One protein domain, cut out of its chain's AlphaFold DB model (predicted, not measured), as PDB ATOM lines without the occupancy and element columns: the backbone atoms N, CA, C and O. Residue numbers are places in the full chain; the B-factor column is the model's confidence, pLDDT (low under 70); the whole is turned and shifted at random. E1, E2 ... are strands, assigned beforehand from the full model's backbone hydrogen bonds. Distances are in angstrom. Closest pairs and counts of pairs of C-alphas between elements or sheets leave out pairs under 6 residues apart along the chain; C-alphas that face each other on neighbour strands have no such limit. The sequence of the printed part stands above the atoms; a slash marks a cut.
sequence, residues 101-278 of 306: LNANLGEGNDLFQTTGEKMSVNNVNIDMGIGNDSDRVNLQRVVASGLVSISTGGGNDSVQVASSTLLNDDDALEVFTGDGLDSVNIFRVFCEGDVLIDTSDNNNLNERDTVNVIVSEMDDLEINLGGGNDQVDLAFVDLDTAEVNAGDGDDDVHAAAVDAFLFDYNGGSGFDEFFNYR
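This is residues 101 to 278 of the 306 residues of an uncharacterized protein of Aeoliella mucimassa (UniProt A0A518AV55). The chain is wound in stacked turns, a flattened, well-formed solenoid with two long walls face to face: E1, E4, E7, E9, E11, E13 and E16 in one, E2, E5, E8, E10, E12, E15 and E17 in the other. E14 folds back and has a part in each wall; E3 and E6 lie on a short third side, and loops close the turns opposite it. The printed part has 178 residues, with no named helix and 17 named strands, E1 to E17 along the chain. It is all strand: a branched sheet of 15 strands and a sheet E3 = E6, both parallel. The whole is compact, with a radius of gyration of the C-alphas of 15.2 A and spans of 42 by 36 by 24 A.

E1, residues 101 to 104, begins at C-alpha 101 at (-24.821, -50.740, 13.592). E2 is 111 to 113, E3 119 to 121, E4 123 to 127, E5 136 to 140, E6 142 to 144, E7 148 to 151, E8 158 to 162, E9 171 to 176, E10 183 to 187 and E11 194 to 198. E12, 210 to 217, is 19.5 A long and bends by 61 degrees at residue 214. E13 is 220 to 224. E14, 231 to 245, bends by 165 degrees at residue 239, and its end C-alphas are 11.1 A apart. E15 is 252 to 256. E16, 259 to 266, is 18.6 A long and bends by 73 degrees at residue 262. E17, 273 to 277, ends at C-alpha 277 at (-50.855, -26.228, 0.621).

In the twisted branched sheet, E1 and E4 are parallel, with N 103 and O 125 2.8 A apart. E7 lies on the other side of E4, with N 149 and O 124 at 2.8 A. Parallel neighbours too are E7 and E9, E9 and E11, and E11 and E13. E2 and E5 are parallel, with N 112 and O 136 at 2.8 A; further parallel pairs are E5 and E8, E8 and E10, and E10 and E12. E14 has E12 and E13 on one side, with N 233 and O 211 at 2.9 A and N 243 and O 221 at 2.8 A. On its other side are E15, with N 254 and O 232 at 2.8 A, and E16, with N 264 and O 242 at 2.8 A. E17 is an edge strand beside E15, with N 275 and O 253 at 2.8 A. E3 and E6 are parallel, with N 143 and O 119 at 2.7 A.

The two C-alphas farthest apart, those of Glu 117 and Gly 270, are 45.1 A apart. The printed part has no cut, and the link E11 to E12, 11 residues, is long. The mean pLDDT of the printed part is 93.6; residue 278 is under 70.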
ATOM      1  N   LEU A 101     -25.828 -51.670  14.084       88.62
ATOM      2  CA  LEU A 101     -24.821 -50.740  13.592       88.62
ATOM      3  C   LEU A 101     -24.612 -49.667  14.657       88.62
ATOM      4  O   LEU A 101     -25.528 -48.907  14.925       88.62
ATOM      5  N   ASN A 102     -23.428 -49.624  15.261       88.62
ATOM      6  CA  ASN A 102     -23.068 -48.589  16.227       88.62
ATOM      7  C   ASN A 102     -21.850 -47.833  15.693       88.62
ATOM      8  O   ASN A 102     -20.838 -48.468  15.379       88.62
ATOM      9  N   ALA A 103     -21.945 -46.513  15.599       84.88
ATOM     10  CA  ALA A 103     -20.847 -45.617  15.266       84.88
ATOM     11  C   ALA A 103     -20.724 -44.565  16.369       84.88
ATOM     12  O   ALA A 103     -21.713 -43.932  16.707       84.88
ATOM     13  N   ASN A 104     -19.522 -44.414  16.922       88.12
ATOM     14  CA  ASN A 104     -19.157 -43.334  17.833       88.12
ATOM     15  C   ASN A 104     -17.867 -42.710  17.279       88.12
ATOM     16  O   ASN A 104     -16.896 -43.454  17.084       88.12
ATOM     17  N   LEU A 105     -17.897 -41.426  16.909       79.94
ATOM     18  CA  LEU A 105     -16.805 -40.785  16.160       79.94
ATOM     19  C   LEU A 105     -15.975 -39.784  16.986       79.94
ATOM     20  O   LEU A 105     -14.761 -39.716  16.774       79.94
ATOM     21  N   GLY A 106     -16.543 -39.211  18.050       82.81
ATOM     22  CA  GLY A 106     -15.789 -38.575  19.129       82.81
ATOM     23  C   GLY A 106     -15.885 -37.052  19.122       82.81
ATOM     24  O   GLY A 106     -16.960 -36.506  19.253       82.81
ATOM     25  N   GLU A 107     -14.760 -36.344  19.128       85.19
ATOM     26  CA  GLU A 107     -14.774 -34.880  18.978       85.19
ATOM     27  C   GLU A 107     -14.255 -34.522  17.582       85.19
ATOM     28  O   GLU A 107     -13.283 -35.129  17.107       85.19
ATOM     29  N   GLY A 108     -14.765 -33.434  17.008       85.94
ATOM     30  CA  GLY A 108     -14.293 -32.851  15.761       85.94
ATOM     31  C   GLY A 108     -15.170 -33.207  14.564       85.94
ATOM     32  O   GLY A 108     -15.974 -34.116  14.596       85.94
ATOM     33  N   ASN A 109     -14.947 -32.502  13.452       88.25
ATOM     34  CA  ASN A 109     -15.810 -32.618  12.278       88.25
ATOM     35  C   ASN A 109     -15.762 -34.009  11.628       88.25
ATOM     36  O   ASN A 109     -14.806 -34.349  10.906       88.25
ATOM     37  N   ASP A 110     -16.855 -34.738  11.775       88.81
ATOM     38  CA  ASP A 110     -16.988 -36.127  11.405       88.81
ATOM     39  C   ASP A 110     -17.944 -36.354  10.226       88.81
ATOM     40  O   ASP A 110     -18.747 -35.515   9.809       88.81
ATOM     41  N   LEU A 111     -17.792 -37.520   9.593       92.00
ATOM     42  CA  LEU A 111     -18.615 -37.942   8.462       92.00
ATOM     43  C   LEU A 111     -18.986 -39.411   8.616       92.00
ATOM     44  O   LEU A 111     -18.144 -40.296   8.436       92.00
ATOM     45  N   PHE A 112     -20.273 -39.657   8.827       89.56
ATOM     46  CA  PHE A 112     -20.877 -40.971   8.721       89.56
ATOM     47  C   PHE A 112     -21.668 -41.081   7.416       89.56
ATOM     48  O   PHE A 112     -22.518 -40.248   7.107       89.56
ATOM     49  N   GLN A 113     -21.420 -42.130   6.629       94.00
ATOM     50  CA  GLN A 113     -22.162 -42.363   5.393       94.00
ATOM     51  C   GLN A 113     -22.374 -43.853   5.135       94.00
ATOM     52  O   GLN A 113     -21.420 -44.634   5.155       94.00
ATOM     53  N   THR A 114     -23.602 -44.237   4.777       89.31
ATOM     54  CA  THR A 114     -23.858 -45.523   4.120       89.31
ATOM     55  C   THR A 114     -23.861 -45.347   2.603       89.31
ATOM     56  O   THR A 114     -24.450 -44.419   2.048       89.31
ATOM     57  N   THR A 115     -23.174 -46.244   1.900       82.38
ATOM     58  CA  THR A 115     -23.129 -46.277   0.435       82.38
ATOM     59  C   THR A 115     -23.521 -47.655  -0.087       82.38
ATOM     60  O   THR A 115     -23.435 -48.667   0.608       82.38
ATOM     61  N   GLY A 116     -23.930 -47.702  -1.356       83.69
ATOM     62  CA  GLY A 116     -24.107 -48.957  -2.079       83.69
ATOM     63  C   GLY A 116     -25.510 -49.553  -1.983       83.69
ATOM     64  O   GLY A 116     -26.509 -48.868  -2.226       83.69
ATOM     65  N   GLU A 117     -25.572 -50.870  -1.792       88.12
ATOM     66  CA  GLU A 117     -26.819 -51.642  -1.776       88.12
ATOM     67  C   GLU A 117     -27.605 -51.461  -0.471       88.12
ATOM     68  O   GLU A 117     -27.133 -50.866   0.490       88.12
ATOM     69  N   LYS A 118     -28.842 -51.969  -0.464       90.44
ATOM     70  CA  LYS A 118     -29.743 -51.901   0.686       90.44
ATOM     71  C   LYS A 118     -29.116 -52.626   1.887       90.44
ATOM     72  O   LYS A 118     -28.815 -53.814   1.783       90.44
ATOM     73  N   MET A 119     -28.935 -51.923   3.002       89.75
ATOM     74  CA  MET A 119     -28.422 -52.479   4.257       89.75
ATOM     75  C   MET A 119     -29.594 -52.953   5.120       89.75
ATOM     76  O   MET A 119     -30.635 -52.307   5.139       89.75
ATOM     77  N   SER A 120     -29.454 -54.074   5.829       91.69
ATOM     78  CA  SER A 120     -30.459 -54.539   6.794       91.69
ATOM     79  C   SER A 120     -29.803 -54.795   8.143       91.69
ATOM     80  O   SER A 120     -28.836 -55.556   8.217       91.69
ATOM     81  N   VAL A 121     -30.334 -54.150   9.175       90.19
ATOM     82  CA  VAL A 121     -29.869 -54.172  10.564       90.19
ATOM     83  C   VAL A 121     -31.082 -54.186  11.497       90.19
ATOM     84  O   VAL A 121     -32.208 -53.968  11.060       90.19
ATOM     85  N   ASN A 122     -30.870 -54.480  12.774       91.44
ATOM     86  CA  ASN A 122     -31.870 -54.297  13.819       91.44
ATOM     87  C   ASN A 122     -31.877 -52.831  14.247       91.44
ATOM     88  O   ASN A 122     -32.734 -52.093  13.789       91.44
ATOM     89  N   ASN A 123     -30.874 -52.402  15.020       91.19
ATOM     90  CA  ASN A 123     -30.745 -51.013  15.462       91.19
ATOM     91  C   ASN A 123     -29.603 -50.291  14.740       91.19
ATOM     92  O   ASN A 123     -28.595 -50.917  14.378       91.19
ATOM     93  N   VAL A 124     -29.738 -48.974  14.606       94.12
ATOM     94  CA  VAL A 124     -28.667 -48.052  14.214       94.12
ATOM     95  C   VAL A 124     -28.489 -47.038  15.335       94.12
ATOM     96  O   VAL A 124     -29.451 -46.398  15.731       94.12
ATOM     97  N   ASN A 125     -27.271 -46.893  15.837       93.75
ATOM     98  CA  ASN A 125     -26.900 -45.848  16.777       93.75
ATOM     99  C   ASN A 125     -25.695 -45.097  16.206       93.75
ATOM    100  O   ASN A 125     -24.632 -45.700  16.017       93.75
ATOM    101  N   ILE A 126     -25.876 -43.825  15.874       93.12
ATOM    102  CA  ILE A 126     -24.833 -42.947  15.348       93.12
ATOM    103  C   ILE A 126     -24.674 -41.800  16.334       93.12
ATOM    104  O   ILE A 126     -25.580 -40.996  16.494       93.12
ATOM    105  N   ASP A 127     -23.516 -41.749  16.968       93.38
ATOM    106  CA  ASP A 127     -23.109 -40.739  17.935       93.38
ATOM    107  C   ASP A 127     -21.871 -40.043  17.361       93.38
ATOM    108  O   ASP A 127     -20.786 -40.631  17.289       93.38
ATOM    109  N   MET A 128     -22.039 -38.831  16.841       91.56
ATOM    110  CA  MET A 128     -20.906 -38.071  16.306       91.56
ATOM    111  C   MET A 128     -20.057 -37.497  17.445       91.56
ATOM    112  O   MET A 128     -18.847 -37.402  17.291       91.56
ATOM    113  N   GLY A 129     -20.663 -37.347  18.626       87.75
ATOM    114  CA  GLY A 129     -20.044 -37.086  19.914       87.75
ATOM    115  C   GLY A 129     -20.440 -35.730  20.483       87.75
ATOM    116  O   GLY A 129     -21.541 -35.251  20.245       87.75
ATOM    117  N   ILE A 130     -19.590 -35.154  21.338       85.38
ATOM    118  CA  ILE A 130     -19.880 -33.874  22.002       85.38
ATOM    119  C   ILE A 130     -18.911 -32.810  21.492       85.38
ATOM    120  O   ILE A 130     -17.698 -32.945  21.644       85.38
ATOM    121  N   GLY A 131     -19.422 -31.721  20.927       83.25
ATOM    122  CA  GLY A 131     -18.559 -30.704  20.343       83.25
ATOM    123  C   GLY A 131     -19.314 -29.496  19.807       83.25
ATOM    124  O   GLY A 131     -20.475 -29.281  20.121       83.25
ATOM    125  N   ASN A 132     -18.575 -28.623  19.128       85.75
ATOM    126  CA  ASN A 132     -19.124 -27.556  18.293       85.75
ATOM    127  C   ASN A 132     -18.470 -27.745  16.923       85.75
ATOM    128  O   ASN A 132     -17.425 -27.146  16.623       85.75
ATOM    129  N   ASP A 133     -19.016 -28.703  16.185       89.25
ATOM    130  CA  ASP A 133     -18.439 -29.325  15.003       89.25
ATOM    131  C   ASP A 133     -19.137 -28.858  13.721       89.25
ATOM    132  O   ASP A 133     -19.765 -27.799  13.625       89.25
ATOM    133  N   SER A 134     -18.932 -29.619  12.649       94.81
ATOM    134  CA  SER A 134     -19.793 -29.549  11.474       94.81
ATOM    135  C   SER A 134     -19.926 -30.951  10.911       94.81
ATOM    136  O   SER A 134     -19.290 -31.295   9.898       94.81
ATOM    137  N   ASP A 135     -20.692 -31.754  11.627       93.94
ATOM    138  CA  ASP A 135     -20.839 -33.175  11.412       93.94
ATOM    139  C   ASP A 135     -21.825 -33.475  10.305       93.94
ATOM    140  O   ASP A 135     -22.691 -32.684   9.918       93.94
ATOM    141  N   ARG A 136     -21.619 -34.632   9.680       96.81
ATOM    142  CA  ARG A 136     -22.423 -35.052   8.539       96.81
ATOM    143  C   ARG A 136     -22.801 -36.504   8.664       96.81
ATOM    144  O   ARG A 136     -21.945 -37.384   8.572       96.81
ATOM    145  N   VAL A 137     -24.097 -36.752   8.751       96.56
ATOM    146  CA  VAL A 137     -24.675 -38.089   8.739       96.56
ATOM    147  C   VAL A 137     -25.473 -38.257   7.458       96.56
ATOM    148  O   VAL A 137     -26.387 -37.498   7.166       96.56
ATOM    149  N   ASN A 138     -25.129 -39.266   6.664       96.75
ATOM    150  CA  ASN A 138     -25.868 -39.618   5.461       96.75
ATOM    151  C   ASN A 138     -26.251 -41.100   5.487       96.75
ATOM    152  O   ASN A 138     -25.482 -41.977   5.076       96.75
ATOM    153  N   LEU A 139     -27.454 -41.366   5.987       95.88
ATOM    154  CA  LEU A 139     -28.029 -42.689   6.159       95.88
ATOM    155  C   LEU A 139     -28.976 -43.010   4.999       95.88
ATOM    156  O   LEU A 139     -30.139 -42.609   4.971       95.88
ATOM    157  N   GLN A 140     -28.482 -43.766   4.024       96.00
ATOM    158  CA  GLN A 140     -29.243 -44.130   2.832       96.00
ATOM    159  C   GLN A 140     -29.500 -45.627   2.730       96.00
ATOM    160  O   GLN A 140     -28.609 -46.445   2.976       96.00
ATOM    161  N   ARG A 141     -30.697 -45.976   2.242       95.06
ATOM    162  CA  ARG A 141     -31.065 -47.347   1.846       95.06
ATOM    163  C   ARG A 141     -30.934 -48.351   2.990       95.06
ATOM    164  O   ARG A 141     -30.530 -49.494   2.768       95.06
ATOM    165  N   VAL A 142     -31.289 -47.933   4.199       94.56
ATOM    166  CA  VAL A 142     -31.249 -48.779   5.394       94.56
ATOM    167  C   VAL A 142     -32.616 -49.401   5.641       94.56
ATOM    168  O   VAL A 142     -33.644 -48.764   5.443       94.56
ATOM    169  N   VAL A 143     -32.620 -50.667   6.049       95.25
ATOM    170  CA  VAL A 143     -33.743 -51.293   6.747       95.25
ATOM    171  C   VAL A 143     -33.333 -51.533   8.173       95.25
ATOM    172  O   VAL A 143     -32.420 -52.329   8.397       95.25
ATOM    173  N   ALA A 144     -34.010 -50.873   9.097       95.06
ATOM    174  CA  ALA A 144     -33.877 -51.128  10.520       95.06
ATOM    175  C   ALA A 144     -35.161 -51.802  11.009       95.06
ATOM    176  O   ALA A 144     -36.250 -51.390  10.619       95.06
ATOM    177  N   SER A 145     -35.038 -52.866  11.801       95.19
ATOM    178  CA  SER A 145     -36.181 -53.489  12.493       95.19
ATOM    179  C   SER A 145     -36.341 -53.029  13.941       95.19
ATOM    180  O   SER A 145     -37.195 -53.542  14.652       95.19
ATOM    181  N   GLY A 146     -35.478 -52.128  14.390       95.25
ATOM    182  CA  GLY A 146     -35.539 -51.445  15.670       95.25
ATOM    183  C   GLY A 146     -35.176 -49.975  15.481       95.25
ATOM    184  O   GLY A 146     -35.195 -49.472  14.356       95.25
ATOM    185  N   LEU A 147     -34.822 -49.313  16.577       96.75
ATOM    186  CA  LEU A 147     -34.568 -47.877  16.611       96.75
ATOM    187  C   LEU A 147     -33.370 -47.472  15.736       96.75
ATOM    188  O   LEU A 147     -32.300 -48.102  15.771       96.75
ATOM    189  N   VAL A 148     -33.546 -46.384  14.988       97.88
ATOM    190  CA  VAL A 148     -32.467 -45.592  14.398       97.88
ATOM    191  C   VAL A 148     -32.320 -44.316  15.214       97.88
ATOM    192  O   VAL A 148     -33.181 -43.453  15.142       97.88
ATOM    193  N   SER A 149     -31.227 -44.195  15.957       98.00
ATOM    194  CA  SER A 149     -30.903 -43.003  16.738       98.00
ATOM    195  C   SER A 149     -29.658 -42.336  16.157       98.00
ATOM    196  O   SER A 149     -28.652 -43.006  15.882       98.00
ATOM    197  N   ILE A 150     -29.757 -41.035  15.900       98.19
ATOM    198  CA  ILE A 150     -28.689 -40.191  15.368       98.19
ATOM    199  C   ILE A 150     -28.527 -39.006  16.316       98.19
ATOM    200  O   ILE A 150     -29.472 -38.253  16.508       98.19
ATOM    201  N   SER A 151     -27.332 -38.825  16.869       97.69
ATOM    202  CA  SER A 151     -26.958 -37.670  17.681       97.69
ATOM    203  C   SER A 151     -25.693 -37.045  17.104       97.69
ATOM    204  O   SER A 151     -24.704 -37.761  16.903       97.69
ATOM    205  N   THR A 152     -25.729 -35.750  16.777       96.75
ATOM    206  CA  THR A 152     -24.553 -35.040  16.240       96.75
ATOM    207  C   THR A 152     -23.824 -34.192  17.275       96.75
ATOM    208  O   THR A 152     -22.625 -34.008  17.142       96.75
ATOM    209  N   GLY A 153     -24.484 -33.812  18.370       94.88
ATOM    210  CA  GLY A 153     -23.838 -33.087  19.458       94.88
ATOM    211  C   GLY A 153     -24.190 -31.615  19.399       94.88
ATOM    212  O   GLY A 153     -25.324 -31.282  19.670       94.88
ATOM    213  N   GLY A 154     -23.225 -30.743  19.145       92.81
ATOM    214  CA  GLY A 154     -23.505 -29.340  18.856       92.81
ATOM    215  C   GLY A 154     -22.593 -28.862  17.735       92.81
ATOM    216  O   GLY A 154     -21.605 -29.509  17.394       92.81
ATOM    217  N   GLY A 155     -22.847 -27.676  17.199       95.25
ATOM    218  CA  GLY A 155     -22.201 -27.197  15.982       95.25
ATOM    219  C   GLY A 155     -23.181 -27.124  14.823       95.25
ATOM    220  O   GLY A 155     -24.378 -27.138  15.007       95.25
ATOM    221  N   ASN A 156     -22.665 -26.947  13.608       96.88
ATOM    222  CA  ASN A 156     -23.526 -26.785  12.434       96.88
ATOM    223  C   ASN A 156     -23.577 -28.092  11.647       96.88
ATOM    224  O   ASN A 156     -22.746 -28.312  10.746       96.88
ATOM    225  N   ASP A 157     -24.550 -28.928  11.965       97.62
ATOM    226  CA  ASP A 157     -24.583 -30.312  11.544       97.62
ATOM    227  C   ASP A 157     -25.567 -30.559  10.400       97.62
ATOM    228  O   ASP A 157     -26.424 -29.753  10.029       97.62
ATOM    229  N   SER A 158     -25.383 -31.693   9.730       98.38
ATOM    230  CA  SER A 158     -26.249 -32.094   8.630       98.38
ATOM    231  C   SER A 158     -26.579 -33.571   8.705       98.38
ATOM    232  O   SER A 158     -25.712 -34.430   8.514       98.38
ATOM    233  N   VAL A 159     -27.859 -33.865   8.896       98.56
ATOM    234  CA  VAL A 159     -28.398 -35.220   8.931       98.56
ATOM    235  C   VAL A 159     -29.279 -35.446   7.711       98.56
ATOM    236  O   VAL A 159     -30.246 -34.734   7.458       98.56
ATOM    237  N   GLN A 160     -28.964 -36.477   6.934       98.56
ATOM    238  CA  GLN A 160     -29.797 -36.958   5.844       98.56
ATOM    239  C   GLN A 160     -30.170 -38.418   6.081       98.56
ATOM    240  O   GLN A 160     -29.295 -39.284   6.126       98.56
ATOM    241  N   VAL A 161     -31.472 -38.703   6.111       98.25
ATOM    242  CA  VAL A 161     -32.011 -40.066   6.067       98.25
ATOM    243  C   VAL A 161     -32.810 -40.217   4.782       98.25
ATOM    244  O   VAL A 161     -33.785 -39.502   4.553       98.25
ATOM    245  N   ALA A 162     -32.389 -41.123   3.898       98.00
ATOM    246  CA  ALA A 162     -32.995 -41.214   2.575       98.00
ATOM    247  C   ALA A 162     -33.227 -42.638   2.070       98.00
ATOM    248  O   ALA A 162     -32.344 -43.496   2.103       98.00
ATOM    249  N   SER A 163     -34.387 -42.860   1.446       97.38
ATOM    250  CA  SER A 163     -34.724 -44.138   0.794       97.38
ATOM    251  C   SER A 163     -34.641 -45.345   1.742       97.38
ATOM    252  O   SER A 163     -34.192 -46.417   1.325       97.38
ATOM    253  N   SER A 164     -35.031 -45.157   3.003       97.25
ATOM    254  CA  SER A 164     -34.912 -46.137   4.092       97.25
ATOM    255  C   SER A 164     -36.284 -46.671   4.531       97.25
ATOM    256  O   SER A 164     -37.318 -46.087   4.214       97.25
ATOM    257  N   THR A 165     -36.292 -47.819   5.206       97.38
ATOM    258  CA  THR A 165     -37.489 -48.485   5.743       97.38
ATOM    259  C   THR A 165     -37.243 -48.808   7.216       97.38
ATOM    260  O   THR A 165     -36.370 -49.622   7.508       97.38
ATOM    261  N   LEU A 166     -37.968 -48.184   8.132       97.25
ATOM    262  CA  LEU A 166     -37.783 -48.318   9.575       97.25
ATOM    263  C   LEU A 166     -39.025 -49.015  10.135       97.25
ATOM    264  O   LEU A 166     -40.121 -48.483  10.040       97.25
ATOM    265  N   LEU A 167     -38.859 -50.251  10.599       95.19
ATOM    266  CA  LEU A 167     -39.944 -51.197  10.900       95.19
ATOM    267  C   LEU A 167     -40.172 -51.365  12.413       95.19
ATOM    268  O   LEU A 167     -40.469 -52.465  12.874       95.19
ATOM    269  N   ASN A 168     -39.860 -50.336  13.201       91.00
ATOM    270  CA  ASN A 168     -40.192 -50.330  14.620       91.00
ATOM    271  C   ASN A 168     -41.553 -49.647  14.774       91.00
ATOM    272  O   ASN A 168     -41.712 -48.559  14.241       91.00
ATOM    273  N   ASP A 169     -42.491 -50.285  15.469       85.88
ATOM    274  CA  ASP A 169     -43.866 -49.781  15.633       85.88
ATOM    275  C   ASP A 169     -43.993 -48.753  16.781       85.88
ATOM    276  O   ASP A 169     -45.053 -48.164  16.935       85.88
ATOM    277  N   ASP A 170     -42.958 -48.590  17.621       85.38
ATOM    278  CA  ASP A 170     -42.901 -47.555  18.670       85.38
ATOM    279  C   ASP A 170     -42.033 -46.381  18.149       85.38
ATOM    280  O   ASP A 170     -42.408 -45.725  17.189       85.38
ATOM    281  N   ASP A 171     -40.818 -46.170  18.674       84.00
ATOM    282  CA  ASP A 171     -39.893 -45.131  18.185       84.00
ATOM    283  C   ASP A 171     -38.973 -45.680  17.082       84.00
ATOM    284  O   ASP A 171     -38.098 -46.533  17.317       84.00
ATOM    285  N   ALA A 172     -39.156 -45.223  15.847       93.25
ATOM    286  CA  ALA A 172     -38.432 -45.762  14.699       93.25
ATOM    287  C   ALA A 172     -37.248 -44.897  14.264       93.25
ATOM    288  O   ALA A 172     -36.211 -45.451  13.865       93.25
ATOM    289  N   LEU A 173     -37.367 -43.572  14.373       97.88
ATOM    290  CA  LEU A 173     -36.293 -42.632  14.074       97.88
ATOM    291  C   LEU A 173     -36.221 -41.521  15.115       97.88
ATOM    292  O   LEU A 173     -37.174 -40.778  15.301       97.88
ATOM    293  N   GLU A 174     -35.038 -41.349  15.682       98.19
ATOM    294  CA  GLU A 174     -34.689 -40.213  16.519       98.19
ATOM    295  C   GLU A 174     -33.493 -39.482  15.900       98.19
ATOM    296  O   GLU A 174     -32.471 -40.102  15.570       98.19
ATOM    297  N   VAL A 175     -33.616 -38.167  15.739       98.31
ATOM    298  CA  VAL A 175     -32.535 -37.287  15.289       98.31
ATOM    299  C   VAL A 175     -32.377 -36.145  16.283       98.31
ATOM    300  O   VAL A 175     -33.289 -35.342  16.423       98.31
ATOM    301  N   PHE A 176     -31.207 -36.064  16.913       97.94
ATOM    302  CA  PHE A 176     -30.818 -35.010  17.847       97.94
ATOM    303  C   PHE A 176     -29.608 -34.262  17.284       97.94
ATOM    304  O   PHE A 176     -28.541 -34.869  17.148       97.94
ATOM    305  N   THR A 177     -29.749 -32.980  16.943       97.19
ATOM    306  CA  THR A 177     -28.615 -32.194  16.412       97.19
ATOM    307  C   THR A 177     -28.006 -31.206  17.402       97.19
ATOM    308  O   THR A 177     -26.824 -30.909  17.281       97.19
ATOM    309  N   GLY A 178     -28.766 -30.846  18.441       95.50
ATOM    310  CA  GLY A 178     -28.337 -29.989  19.546       95.50
ATOM    311  C   GLY A 178     -28.170 -28.518  19.161       95.50
ATOM    312  O   GLY A 178     -28.922 -28.023  18.339       95.50
ATOM    313  N   ASP A 179     -27.256 -27.797  19.821       94.50
ATOM    314  CA  ASP A 179     -27.041 -26.357  19.583       94.50
ATOM    315  C   ASP A 179     -26.345 -26.114  18.224       94.50
ATOM    316  O   ASP A 179     -25.209 -26.563  18.051       94.50
ATOM    317  N   GLY A 180     -26.882 -25.254  17.357       95.06
ATOM    318  CA  GLY A 180     -26.184 -24.703  16.191       95.06
ATOM    319  C   GLY A 180     -27.060 -24.468  14.957       95.06
ATOM    320  O   GLY A 180     -28.265 -24.329  15.037       95.06
ATOM    321  N   LEU A 181     -26.445 -24.282  13.780       96.31
ATOM    322  CA  LEU A 181     -27.194 -24.118  12.522       96.31
ATOM    323  C   LEU A 181     -27.338 -25.464  11.822       96.31
ATOM    324  O   LEU A 181     -26.512 -25.791  10.951       96.31
ATOM    325  N   ASP A 182     -28.391 -26.194  12.157       97.81
ATOM    326  CA  ASP A 182     -28.556 -27.578  11.749       97.81
ATOM    327  C   ASP A 182     -29.464 -27.768  10.541       97.81
ATOM    328  O   ASP A 182     -30.329 -26.963  10.178       97.81
ATOM    329  N   SER A 183     -29.244 -28.884   9.846       98.44
ATOM    330  CA  SER A 183     -30.091 -29.283   8.732       98.44
ATOM    331  C   SER A 183     -30.420 -30.764   8.763       98.44
ATOM    332  O   SER A 183     -29.558 -31.615   8.522       98.44
ATOM    333  N   VAL A 184     -31.703 -31.064   8.948       98.69
ATOM    334  CA  VAL A 184     -32.251 -32.419   8.910       98.69
ATOM    335  C   VAL A 184     -33.064 -32.607   7.630       98.69
ATOM    336  O   VAL A 184     -33.928 -31.804   7.280       98.69
ATOM    337  N   ASN A 185     -32.778 -33.673   6.884       98.69
ATOM    338  CA  ASN A 185     -33.465 -34.006   5.639       98.69
ATOM    339  C   ASN A 185     -33.883 -35.478   5.606       98.69
ATOM    340  O   ASN A 185     -33.051 -36.375   5.438       98.69
ATOM    341  N   ILE A 186     -35.189 -35.706   5.697       98.56
ATOM    342  CA  ILE A 186     -35.839 -37.009   5.634       98.56
ATOM    343  C   ILE A 186     -36.535 -37.139   4.278       98.56
ATOM    344  O   ILE A 186     -37.526 -36.467   4.000       98.56
ATOM    345  N   PHE A 187     -36.027 -38.013   3.409       98.38
ATOM    346  CA  PHE A 187     -36.512 -38.116   2.030       98.38
ATOM    347  C   PHE A 187     -36.795 -39.551   1.597       98.38
ATOM    348  O   PHE A 187     -35.871 -40.365   1.485       98.38
ATOM    349  N   ARG A 188     -38.041 -39.860   1.214       98.06
ATOM    350  CA  ARG A 188     -38.424 -41.230   0.810       98.06
ATOM    351  C   ARG A 188     -38.170 -42.243   1.909       98.06
ATOM    352  O   ARG A 188     -37.566 -43.287   1.656       98.06
ATOM    353  N   VAL A 189     -38.587 -41.908   3.119       97.88
ATOM    354  CA  VAL A 189     -38.512 -42.807   4.267       97.88
ATOM    355  C   VAL A 189     -39.898 -43.382   4.523       97.88
ATOM    356  O   VAL A 189     -40.886 -42.662   4.459       97.88
ATOM    357  N   PHE A 190     -39.948 -44.691   4.744       98.00
ATOM    358  CA  PHE A 190     -41.117 -45.378   5.281       98.00
ATOM    359  C   PHE A 190     -40.797 -45.759   6.724       98.00
ATOM    360  O   PHE A 190     -39.799 -46.451   6.944       98.00
ATOM    361  N   CYS A 191     -41.607 -45.298   7.661       97.06
ATOM    362  CA  CYS A 191     -41.498 -45.507   9.094       97.06
ATOM    363  C   CYS A 191     -42.795 -46.181   9.559       97.06
ATOM    364  O   CYS A 191     -43.864 -45.689   9.227       97.06
ATOM    365  N   GLU A 192     -42.730 -47.318  10.252       96.25
ATOM    366  CA  GLU A 192     -43.940 -47.942  10.823       96.25
ATOM    367  C   GLU A 192     -44.363 -47.307  12.150       96.25
ATOM    368  O   GLU A 192     -45.517 -47.463  12.526       96.25
ATOM    369  N   GLY A 193     -43.455 -46.591  12.811       95.69
ATOM    370  CA  GLY A 193     -43.707 -45.871  14.055       95.69
ATOM    371  C   GLY A 193     -43.232 -44.425  13.978       95.69
ATOM    372  O   GLY A 193     -43.114 -43.843  12.889       95.69
ATOM    373  N   ASP A 194     -42.899 -43.892  15.143       97.31
ATOM    374  CA  ASP A 194     -42.754 -42.466  15.379       97.31
ATOM    375  C   ASP A 194     -41.396 -41.938  14.910       97.31
ATOM    376  O   ASP A 194     -40.363 -42.632  14.914       97.31
ATOM    377  N   VAL A 195     -41.418 -40.678  14.481       98.25
ATOM    378  CA  VAL A 195     -40.238 -39.902  14.115       98.25
ATOM    379  C   VAL A 195     -40.133 -38.695  15.033       98.25
ATOM    380  O   VAL A 195     -40.979 -37.808  14.991       98.25
ATOM    381  N   LEU A 196     -39.040 -38.634  15.788       98.00
ATOM    382  CA  LEU A 196     -38.651 -37.475  16.581       98.00
ATOM    383  C   LEU A 196     -37.459 -36.774  15.925       98.00
ATOM    384  O   LEU A 196     -36.413 -37.387  15.682       98.00
ATOM    385  N   ILE A 197     -37.612 -35.481  15.657       98.38
ATOM    386  CA  ILE A 197     -36.534 -34.590  15.229       98.38
ATOM    387  C   ILE A 197     -36.427 -33.468  16.254       98.38
ATOM    388  O   ILE A 197     -37.363 -32.695  16.434       98.38
ATOM    389  N   ASP A 198     -35.275 -33.370  16.896       98.00
ATOM    390  CA  ASP A 198     -34.998 -32.384  17.925       98.00
ATOM    391  C   ASP A 198     -33.691 -31.655  17.588       98.00
ATOM    392  O   ASP A 198     -32.599 -32.232  17.617       98.00
ATOM    393  N   THR A 199     -33.824 -30.386  17.212       96.94
ATOM    394  CA  THR A 199     -32.704 -29.453  17.023       96.94
ATOM    395  C   THR A 199     -32.603 -28.476  18.209       96.94
ATOM    396  O   THR A 199     -31.891 -27.489  18.158       96.94
ATOM    397  N   SER A 200     -33.312 -28.751  19.315       85.38
ATOM    398  CA  SER A 200     -33.615 -27.797  20.386       85.38
ATOM    399  C   SER A 200     -32.870 -28.054  21.703       85.38
ATOM    400  O   SER A 200     -33.460 -28.373  22.736       85.38
ATOM    401  N   ASP A 201     -31.557 -27.823  21.743       79.12
ATOM    402  CA  ASP A 201     -30.836 -27.874  23.030       79.12
ATOM    403  C   ASP A 201     -31.003 -26.580  23.865       79.12
ATOM    404  O   ASP A 201     -30.882 -26.605  25.103       79.12
ATOM    405  N   ASN A 202     -31.337 -25.437  23.238       77.69
ATOM    406  CA  ASN A 202     -31.475 -24.154  23.937       77.69
ATOM    407  C   ASN A 202     -32.325 -23.088  23.209       77.69
ATOM    408  O   ASN A 202     -31.861 -22.408  22.300       77.69
ATOM    409  N   ASN A 203     -33.494 -22.762  23.772       78.69
ATOM    410  CA  ASN A 203     -34.419 -21.739  23.245       78.69
ATOM    411  C   ASN A 203     -33.887 -20.287  23.227       78.69
ATOM    412  O   ASN A 203     -34.611 -19.367  22.874       78.69
ATOM    413  N   ASN A 204     -32.658 -20.021  23.681       81.75
ATOM    414  CA  ASN A 204     -32.081 -18.667  23.679       81.75
ATOM    415  C   ASN A 204     -31.077 -18.441  22.546       81.75
ATOM    416  O   ASN A 204     -30.335 -17.446  22.575       81.75
ATOM    417  N   LEU A 205     -30.978 -19.383  21.614       82.69
ATOM    418  CA  LEU A 205     -30.108 -19.253  20.462       82.69
ATOM    419  C   LEU A 205     -30.797 -18.410  19.383       82.69
ATOM    420  O   LEU A 205     -31.993 -18.156  19.409       82.69
ATOM    421  N   ASN A 206     -29.978 -17.803  18.531       88.31
ATOM    422  CA  ASN A 206     -30.441 -17.009  17.392       88.31
ATOM    423  C   ASN A 206     -29.832 -17.649  16.147       88.31
ATOM    424  O   ASN A 206     -29.000 -17.048  15.450       88.31
ATOM    425  N   GLU A 207     -30.178 -18.910  15.960       92.06
ATOM    426  CA  GLU A 207     -29.814 -19.730  14.819       92.06
ATOM    427  C   GLU A 207     -31.030 -19.945  13.916       92.06
ATOM    428  O   GLU A 207     -31.979 -19.171  13.973       92.06
ATOM    429  N   ARG A 208     -30.896 -20.806  12.922       95.56
ATOM    430  CA  ARG A 208     -31.922 -21.124  11.935       95.56
ATOM    431  C   ARG A 208     -31.682 -22.561  11.556       95.56
ATOM    432  O   ARG A 208     -30.856 -22.831  10.672       95.56
ATOM    433  N   ASP A 209     -32.429 -23.431  12.191       97.88
ATOM    434  CA  ASP A 209     -32.483 -24.824  11.828       97.88
ATOM    435  C   ASP A 209     -33.376 -25.012  10.619       97.88
ATOM    436  O   ASP A 209     -34.239 -24.198  10.273       97.88
ATOM    437  N   THR A 210     -33.097 -26.068   9.866       98.38
ATOM    438  CA  THR A 210     -33.905 -26.416   8.706       98.38
ATOM    439  C   THR A 210     -34.241 -27.894   8.712       98.38
ATOM    440  O   THR A 210     -33.382 -28.737   8.437       98.38
ATOM    441  N   VAL A 211     -35.521 -28.201   8.892       98.56
ATOM    442  CA  VAL A 211     -36.058 -29.560   8.820       98.56
ATOM    443  C   VAL A 211     -36.849 -29.732   7.530       98.56
ATOM    444  O   VAL A 211     -37.784 -28.996   7.233       98.56
ATOM    445  N   ASN A 212     -36.471 -30.723   6.727       98.62
ATOM    446  CA  ASN A 212     -37.171 -31.086   5.498       98.62
ATOM    447  C   ASN A 212     -37.654 -32.532   5.593       98.62
ATOM    448  O   ASN A 212     -36.828 -33.442   5.668       98.62
ATOM    449  N   VAL A 213     -38.961 -32.762   5.486       98.25
ATOM    450  CA  VAL A 213     -39.546 -34.108   5.401       98.25
ATOM    451  C   VAL A 213     -40.337 -34.219   4.107       98.25
ATOM    452  O   VAL A 213     -41.338 -33.538   3.900       98.25
ATOM    453  N   ILE A 214     -39.856 -35.044   3.175       97.88
ATOM    454  CA  ILE A 214     -40.338 -35.027   1.793       97.88
ATOM    455  C   ILE A 214     -40.563 -36.442   1.247       97.88
ATOM    456  O   ILE A 214     -39.633 -37.249   1.165       97.88
ATOM    457  N   VAL A 215     -41.767 -36.697   0.724       96.19
ATOM    458  CA  VAL A 215     -42.169 -37.969   0.094       96.19
ATOM    459  C   VAL A 215     -41.974 -39.131   1.070       96.19
ATOM    460  O   VAL A 215     -41.268 -40.074   0.739       96.19
ATOM    461  N   SER A 216     -42.534 -39.046   2.272       96.81
ATOM    462  CA  SER A 216     -42.324 -40.031   3.344       96.81
ATOM    463  C   SER A 216     -43.657 -40.494   3.939       96.81
ATOM    464  O   SER A 216     -44.651 -39.788   3.830       96.81
ATOM    465  N   GLU A 217     -43.665 -41.678   4.539       97.56
ATOM    466  CA  GLU A 217     -44.802 -42.253   5.271       97.56
ATOM    467  C   GLU A 217     -44.283 -42.593   6.677       97.56
ATOM    468  O   GLU A 217     -43.222 -43.218   6.779       97.56
ATOM    469  N   MET A 218     -44.955 -42.136   7.730       96.81
ATOM    470  CA  MET A 218     -44.629 -42.421   9.137       96.81
ATOM    471  C   MET A 218     -45.904 -42.392   9.989       96.81
ATOM    472  O   MET A 218     -46.926 -41.935   9.482       96.81
ATOM    473  N   ASP A 219     -45.863 -42.921  11.217       96.38
ATOM    474  CA  ASP A 219     -47.029 -42.900  12.116       96.38
ATOM    475  C   ASP A 219     -47.192 -41.485  12.688       96.38
ATOM    476  O   ASP A 219     -47.840 -40.640  12.065       96.38
ATOM    477  N   ASP A 220     -46.476 -41.154  13.763       97.44
ATOM    478  CA  ASP A 220     -46.409 -39.787  14.267       97.44
ATOM    479  C   ASP A 220     -45.085 -39.085  13.895       97.44
ATOM    480  O   ASP A 220     -44.025 -39.701  13.728       97.44
ATOM    481  N   LEU A 221     -45.149 -37.761  13.735       97.75
ATOM    482  CA  LEU A 221     -44.001 -36.883  13.506       97.75
ATOM    483  C   LEU A 221     -43.975 -35.772  14.553       97.75
ATOM    484  O   LEU A 221     -44.866 -34.925  14.563       97.75
ATOM    485  N   GLU A 222     -42.916 -35.723  15.352       98.19
ATOM    486  CA  GLU A 222     -42.624 -34.639  16.288       98.19
ATOM    487  C   GLU A 222     -41.367 -33.880  15.841       98.19
ATOM    488  O   GLU A 222     -40.326 -34.479  15.549       98.19
ATOM    489  N   ILE A 223     -41.468 -32.551  15.764       98.12
ATOM    490  CA  ILE A 223     -40.357 -31.652  15.440       98.12
ATOM    491  C   ILE A 223     -40.247 -30.576  16.523       98.12
ATOM    492  O   ILE A 223     -41.194 -29.817  16.721       98.12
ATOM    493  N   ASN A 224     -39.076 -30.466  17.147       97.81
ATOM    494  CA  ASN A 224     -38.739 -29.436  18.131       97.81
ATOM    495  C   ASN A 224     -37.519 -28.635  17.638       97.81
ATOM    496  O   ASN A 224     -36.471 -29.236  17.404       97.81
ATOM    497  N   LEU A 225     -37.661 -27.314  17.443       96.19
ATOM    498  CA  LEU A 225     -36.607 -26.460  16.852       96.19
ATOM    499  C   LEU A 225     -35.886 -25.566  17.875       96.19
ATOM    500  O   LEU A 225     -34.682 -25.369  17.795       96.19
ATOM    501  N   GLY A 226     -36.577 -25.124  18.928       94.94
ATOM    502  CA  GLY A 226     -35.939 -24.465  20.068       94.94
ATOM    503  C   GLY A 226     -35.983 -22.947  19.997       94.94
ATOM    504  O   GLY A 226     -36.950 -22.350  20.459       94.94
ATOM    505  N   GLY A 227     -34.899 -22.292  19.595       94.12
ATOM    506  CA  GLY A 227     -34.870 -20.834  19.485       94.12
ATOM    507  C   GLY A 227     -34.044 -20.403  18.289       94.12
ATOM    508  O   GLY A 227     -32.929 -20.877  18.104       94.12
ATOM    509  N   GLY A 228     -34.548 -19.466  17.502       96.00
ATOM    510  CA  GLY A 228     -34.009 -19.200  16.183       96.00
ATOM    511  C   GLY A 228     -35.088 -18.725  15.227       96.00
ATOM    512  O   GLY A 228     -36.235 -18.563  15.594       96.00
ATOM    513  N   ASN A 229     -34.701 -18.421  13.994       96.69
ATOM    514  CA  ASN A 229     -35.656 -18.139  12.925       96.69
ATOM    515  C   ASN A 229     -35.703 -19.354  12.004       96.69
ATOM    516  O   ASN A 229     -35.084 -19.329  10.927       96.69
ATOM    517  N   ASP A 230     -36.368 -20.403  12.461       97.62
ATOM    518  CA  ASP A 230     -36.261 -21.761  11.953       97.62
ATOM    519  C   ASP A 230     -37.160 -22.004  10.742       97.62
ATOM    520  O   ASP A 230     -37.994 -21.183  10.345       97.62
ATOM    521  N   GLN A 231     -36.929 -23.128  10.065       98.25
ATOM    522  CA  GLN A 231     -37.701 -23.500   8.890       98.25
ATOM    523  C   GLN A 231     -38.052 -24.985   8.871       98.25
ATOM    524  O   GLN A 231     -37.175 -25.848   8.917       98.25
ATOM    525  N   VAL A 232     -39.334 -25.280   8.656       98.25
ATOM    526  CA  VAL A 232     -39.830 -26.641   8.431       98.25
ATOM    527  C   VAL A 232     -40.533 -26.728   7.085       98.25
ATOM    528  O   VAL A 232     -41.519 -26.040   6.838       98.25
ATOM    529  N   ASP A 233     -40.068 -27.622   6.217       98.12
ATOM    530  CA  ASP A 233     -40.721 -27.954   4.953       98.12
ATOM    531  C   ASP A 233     -41.192 -29.416   4.966       98.12
ATOM    532  O   ASP A 233     -40.398 -30.356   4.883       98.12
ATOM    533  N   LEU A 234     -42.507 -29.615   4.994       97.12
ATOM    534  CA  LEU A 234     -43.164 -30.913   4.859       97.12
ATOM    535  C   LEU A 234     -43.813 -30.998   3.479       97.12
ATOM    536  O   LEU A 234     -44.644 -30.159   3.124       97.12
ATOM    537  N   ALA A 235     -43.457 -32.000   2.673       96.94
ATOM    538  CA  ALA A 235     -44.009 -32.140   1.327       96.94
ATOM    539  C   ALA A 235     -44.319 -33.585   0.933       96.94
ATOM    540  O   ALA A 235     -43.411 -34.407   0.837       96.94
ATOM    541  N   PHE A 236     -45.571 -33.874   0.566       96.06
ATOM    542  CA  PHE A 236     -46.021 -35.221   0.180       96.06
ATOM    543  C   PHE A 236     -45.756 -36.252   1.287       96.06
ATOM    544  O   PHE A 236     -45.106 -37.266   1.036       96.06
ATOM    545  N   VAL A 237     -46.195 -35.950   2.505       96.00
ATOM    546  CA  VAL A 237     -45.986 -36.800   3.685       96.00
ATOM    547  C   VAL A 237     -47.326 -37.390   4.121       96.00
ATOM    548  O   VAL A 237     -48.316 -36.662   4.119       96.00
ATOM    549  N   ASP A 238     -47.350 -38.680   4.438       96.44
ATOM    550  CA  ASP A 238     -48.491 -39.385   5.041       96.44
ATOM    551  C   ASP A 238     -48.166 -39.659   6.518       96.44
ATOM    552  O   ASP A 238     -47.081 -40.182   6.796       96.44
ATOM    553  N   LEU A 239     -49.049 -39.223   7.415       95.69
ATOM    554  CA  LEU A 239     -48.905 -39.178   8.874       95.69
ATOM    555  C   LEU A 239     -50.243 -39.526   9.540       95.69
ATOM    556  O   LEU A 239     -51.308 -39.172   9.030       95.69
ATOM    557  N   ASP A 240     -50.202 -40.087  10.740       95.00
ATOM    558  CA  ASP A 240     -51.333 -40.063  11.663       95.00
ATOM    559  C   ASP A 240     -51.356 -38.701  12.379       95.00
ATOM    560  O   ASP A 240     -52.302 -37.918  12.199       95.00
ATOM    561  N   THR A 241     -50.284 -38.349  13.094       95.25
ATOM    562  CA  THR A 241     -50.136 -37.047  13.764       95.25
ATOM    563  C   THR A 241     -48.872 -36.311  13.327       95.25
ATOM    564  O   THR A 241     -47.821 -36.900  13.100       95.25
ATOM    565  N   ALA A 242     -48.961 -34.986  13.237       95.94
ATOM    566  CA  ALA A 242     -47.808 -34.099  13.160       95.94
ATOM    567  C   ALA A 242     -47.862 -33.091  14.310       95.94
ATOM    568  O   ALA A 242     -48.887 -32.430  14.477       95.94
ATOM    569  N   GLU A 243     -46.770 -32.938  15.048       97.25
ATOM    570  CA  GLU A 243     -46.553 -31.885  16.038       97.25
ATOM    571  C   GLU A 243     -45.279 -31.117  15.674       97.25
ATOM    572  O   GLU A 243     -44.209 -31.701  15.503       97.25
ATOM    573  N   VAL A 244     -45.397 -29.798  15.516       96.69
ATOM    574  CA  VAL A 244     -44.258 -28.912  15.246       96.69
ATOM    575  C   VAL A 244     -44.212 -27.815  16.303       96.69
ATOM    576  O   VAL A 244     -45.088 -26.948  16.337       96.69
ATOM    577  N   ASN A 245     -43.169 -27.838  17.126       96.75
ATOM    578  CA  ASN A 245     -42.839 -26.822  18.119       96.75
ATOM    579  C   ASN A 245     -41.642 -26.003  17.614       96.75
ATOM    580  O   ASN A 245     -40.501 -26.463  17.679       96.75
ATOM    581  N   ALA A 246     -41.905 -24.803  17.093       94.31
ATOM    582  CA  ALA A 246     -40.868 -23.953  16.507       94.31
ATOM    583  C   ALA A 246     -40.068 -23.205  17.590       94.31
ATOM    584  O   ALA A 246     -38.858 -23.364  17.672       94.31
ATOM    585  N   GLY A 247     -40.751 -22.592  18.560       94.25
ATOM    586  CA  GLY A 247     -40.121 -22.117  19.790       94.25
ATOM    587  C   GLY A 247     -39.986 -20.597  19.846       94.25
ATOM    588  O   GLY A 247     -40.992 -19.911  19.765       94.25
ATOM    589  N   ASP A 248     -38.815 -20.042  20.152       94.19
ATOM    590  CA  ASP A 248     -38.645 -18.579  20.190       94.19
ATOM    591  C   ASP A 248     -37.989 -18.071  18.892       94.19
ATOM    592  O   ASP A 248     -36.833 -18.380  18.646       94.19
ATOM    593  N   GLY A 249     -38.633 -17.165  18.158       94.50
ATOM    594  CA  GLY A 249     -38.073 -16.395  17.046       94.50
ATOM    595  C   GLY A 249     -39.080 -16.180  15.916       94.50
ATOM    596  O   GLY A 249     -40.275 -16.162  16.165       94.50
ATOM    597  N   ASP A 250     -38.612 -15.854  14.708       95.38
ATOM    598  CA  ASP A 250     -39.518 -15.668  13.561       95.38
ATOM    599  C   ASP A 250     -39.456 -16.913  12.655       95.38
ATOM    600  O   ASP A 250     -38.551 -17.002  11.810       95.38
ATOM    601  N   ASP A 251     -40.400 -17.845  12.828       95.19
ATOM    602  CA  ASP A 251     -40.343 -19.186  12.230       95.19
ATOM    603  C   ASP A 251     -41.190 -19.364  10.960       95.19
ATOM    604  O   ASP A 251     -42.278 -18.806  10.812       95.19
ATOM    605  N   ASP A 252     -40.711 -20.202  10.033       96.56
ATOM    606  CA  ASP A 252     -41.379 -20.518   8.766       96.56
ATOM    607  C   ASP A 252     -41.762 -22.014   8.691       96.56
ATOM    608  O   ASP A 252     -40.899 -22.880   8.537       96.56
ATOM    609  N   VAL A 253     -43.056 -22.355   8.679       95.25
ATOM    610  CA  VAL A 253     -43.522 -23.744   8.485       95.25
ATOM    611  C   VAL A 253     -44.351 -23.884   7.213       95.25
ATOM    612  O   VAL A 253     -45.416 -23.288   7.056       95.25
ATOM    613  N   HIS A 254     -43.904 -24.736   6.294       96.12
ATOM    614  CA  HIS A 254     -44.588 -25.067   5.049       96.12
ATOM    615  C   HIS A 254     -45.046 -26.525   5.044       96.12
ATOM    616  O   HIS A 254     -44.235 -27.443   5.023       96.12
ATOM    617  N   ALA A 255     -46.352 -26.759   4.947       94.12
ATOM    618  CA  ALA A 255     -46.936 -28.088   4.789       94.12
ATOM    619  C   ALA A 255     -47.631 -28.202   3.428       94.12
ATOM    620  O   ALA A 255     -48.701 -27.639   3.215       94.12
ATOM    621  N   ALA A 256     -47.047 -28.927   2.478       94.88
ATOM    622  CA  ALA A 256     -47.585 -29.110   1.135       94.88
ATOM    623  C   ALA A 256     -47.957 -30.571   0.873       94.88
ATOM    624  O   ALA A 256     -47.104 -31.447   0.850       94.88
ATOM    625  N   ALA A 257     -49.231 -30.845   0.594       93.62
ATOM    626  CA  ALA A 257     -49.716 -32.209   0.379       93.62
ATOM    627  C   ALA A 257     -49.357 -33.166   1.535       93.62
ATOM    628  O   ALA A 257     -48.949 -34.297   1.290       93.62
ATOM    629  N   VAL A 258     -49.484 -32.686   2.773       93.25
ATOM    630  CA  VAL A 258     -49.410 -33.517   3.978       93.25
ATOM    631  C   VAL A 258     -50.797 -34.104   4.239       93.25
ATOM    632  O   VAL A 258     -51.775 -33.348   4.296       93.25
ATOM    633  N   ASP A 259     -50.883 -35.428   4.335       93.75
ATOM    634  CA  ASP A 259     -52.054 -36.153   4.827       93.75
ATOM    635  C   ASP A 259     -51.772 -36.503   6.288       93.75
ATOM    636  O   ASP A 259     -50.833 -37.230   6.567       93.75
ATOM    637  N   ALA A 260     -52.492 -35.865   7.208       93.06
ATOM    638  CA  ALA A 260     -52.359 -36.070   8.645       93.06
ATOM    639  C   ALA A 260     -53.754 -36.048   9.267       93.06
ATOM    640  O   ALA A 260     -54.565 -35.171   8.926       93.06
ATOM    641  N   PHE A 261     -54.050 -36.973  10.180       91.38
ATOM    642  CA  PHE A 261     -55.300 -36.930  10.940       91.38
ATOM    643  C   PHE A 261     -55.331 -35.708  11.864       91.38
ATOM    644  O   PHE A 261     -56.349 -35.008  11.938       91.38
ATOM    645  N   LEU A 262     -54.204 -35.426  12.519       90.38
ATOM    646  CA  LEU A 262     -53.995 -34.245  13.343       90.38
ATOM    647  C   LEU A 262     -52.684 -33.559  12.947       90.38
ATOM    648  O   LEU A 262     -51.666 -34.207  12.761       90.38
ATOM    649  N   PHE A 263     -52.724 -32.235  12.824       93.69
ATOM    650  CA  PHE A 263     -51.539 -31.411  12.616       93.69
ATOM    651  C   PHE A 263     -51.582 -30.282  13.642       93.69
ATOM    652  O   PHE A 263     -52.438 -29.398  13.524       93.69
ATOM    653  N   ASP A 264     -50.712 -30.348  14.643       93.00
ATOM    654  CA  ASP A 264     -50.519 -29.324  15.662       93.00
ATOM    655  C   ASP A 264     -49.268 -28.498  15.345       93.00
ATOM    656  O   ASP A 264     -48.238 -29.020  14.917       93.00
ATOM    657  N   TYR A 265     -49.391 -27.188  15.510       94.50
ATOM    658  CA  TYR A 265     -48.321 -26.237  15.259       94.50
ATOM    659  C   TYR A 265     -48.301 -25.194  16.368       94.50
ATOM    660  O   TYR A 265     -49.279 -24.469  16.574       94.50
ATOM    661  N   ASN A 266     -47.154 -25.089  17.024       93.31
ATOM    662  CA  ASN A 266     -46.861 -24.102  18.040       93.31
ATOM    663  C   ASN A 266     -45.655 -23.268  17.593       93.31
ATOM    664  O   ASN A 266     -44.513 -23.708  17.715       93.31
ATOM    665  N   GLY A 267     -45.927 -22.067  17.076       91.00
ATOM    666  CA  GLY A 267     -44.887 -21.110  16.679       91.00
ATOM    667  C   GLY A 267     -44.099 -20.551  17.862       91.00
ATOM    668  O   GLY A 267     -42.935 -20.239  17.715       91.00
ATOM    669  N   GLY A 268     -44.695 -20.523  19.059       94.06
ATOM    670  CA  GLY A 268     -44.078 -19.964  20.258       94.06
ATOM    671  C   GLY A 268     -43.964 -18.433  20.224       94.06
ATOM    672  O   GLY A 268     -44.973 -17.753  20.026       94.06
ATOM    673  N   SER A 269     -42.800 -17.870  20.562       92.88
ATOM    674  CA  SER A 269     -42.631 -16.415  20.700       92.88
ATOM    675  C   SER A 269     -42.041 -15.788  19.441       92.88
ATOM    676  O   SER A 269     -40.865 -15.971  19.187       92.88
ATOM    677  N   GLY A 270     -42.749 -14.867  18.789       93.69
ATOM    678  CA  GLY A 270     -42.178 -14.038  17.722       93.69
ATOM    679  C   GLY A 270     -43.160 -13.829  16.582       93.69
ATOM    680  O   GLY A 270     -44.365 -13.717  16.830       93.69
ATOM    681  N   PHE A 271     -42.665 -13.625  15.360       93.00
ATOM    682  CA  PHE A 271     -43.517 -13.541  14.177       93.00
ATOM    683  C   PHE A 271     -43.373 -14.791  13.316       93.00
ATOM    684  O   PHE A 271     -42.461 -14.872  12.497       93.00
ATOM    685  N   ASP A 272     -44.354 -15.682  13.423       91.69
ATOM    686  CA  ASP A 272     -44.312 -16.965  12.725       91.69
ATOM    687  C   ASP A 272     -45.264 -17.030  11.531       91.69
ATOM    688  O   ASP A 272     -46.386 -16.499  11.539       91.69
ATOM    689  N   GLU A 273     -44.839 -17.739  10.490       93.12
ATOM    690  CA  GLU A 273     -45.618 -17.978   9.287       93.12
ATOM    691  C   GLU A 273     -45.873 -19.477   9.073       93.12
ATOM    692  O   GLU A 273     -44.969 -20.261   8.808       93.12
ATOM    693  N   PHE A 274     -47.150 -19.875   9.087       91.31
ATOM    694  CA  PHE A 274     -47.577 -21.219   8.693       91.31
ATOM    695  C   PHE A 274     -48.285 -21.201   7.334       91.31
ATOM    696  O   PHE A 274     -49.305 -20.532   7.133       91.31
ATOM    697  N   PHE A 275     -47.768 -21.982   6.387       90.94
ATOM    698  CA  PHE A 275     -48.307 -22.128   5.041       90.94
ATOM    699  C   PHE A 275     -48.743 -23.568   4.786       90.94
ATOM    700  O   PHE A 275     -47.917 -24.462   4.626       90.94
ATOM    701  N   ASN A 276     -50.049 -23.791   4.634       86.06
ATOM    702  CA  ASN A 276     -50.589 -25.105   4.296       86.06
ATOM    703  C   ASN A 276     -51.117 -25.149   2.849       86.06
ATOM    704  O   ASN A 276     -52.108 -24.503   2.500       86.06
ATOM    705  N   TYR A 277     -50.471 -25.945   2.000       85.06
ATOM    706  CA  TYR A 277     -50.855 -26.228   0.621       85.06
ATOM    707  C   TYR A 277     -51.428 -27.645   0.516       85.06
ATOM    708  O   TYR A 277     -50.779 -28.563   0.011       85.06
ATOM    709  N   ARG A 278     -52.665 -27.857   0.967       68.50
ATOM    710  CA  ARG A 278     -53.305 -29.177   0.837       68.50
ATOM    711  C   ARG A 278     -53.596 -29.518  -0.627       68.50
ATOM    712  O   ARG A 278     -54.304 -28.789  -1.321       68.50
TER     713      ARG A 278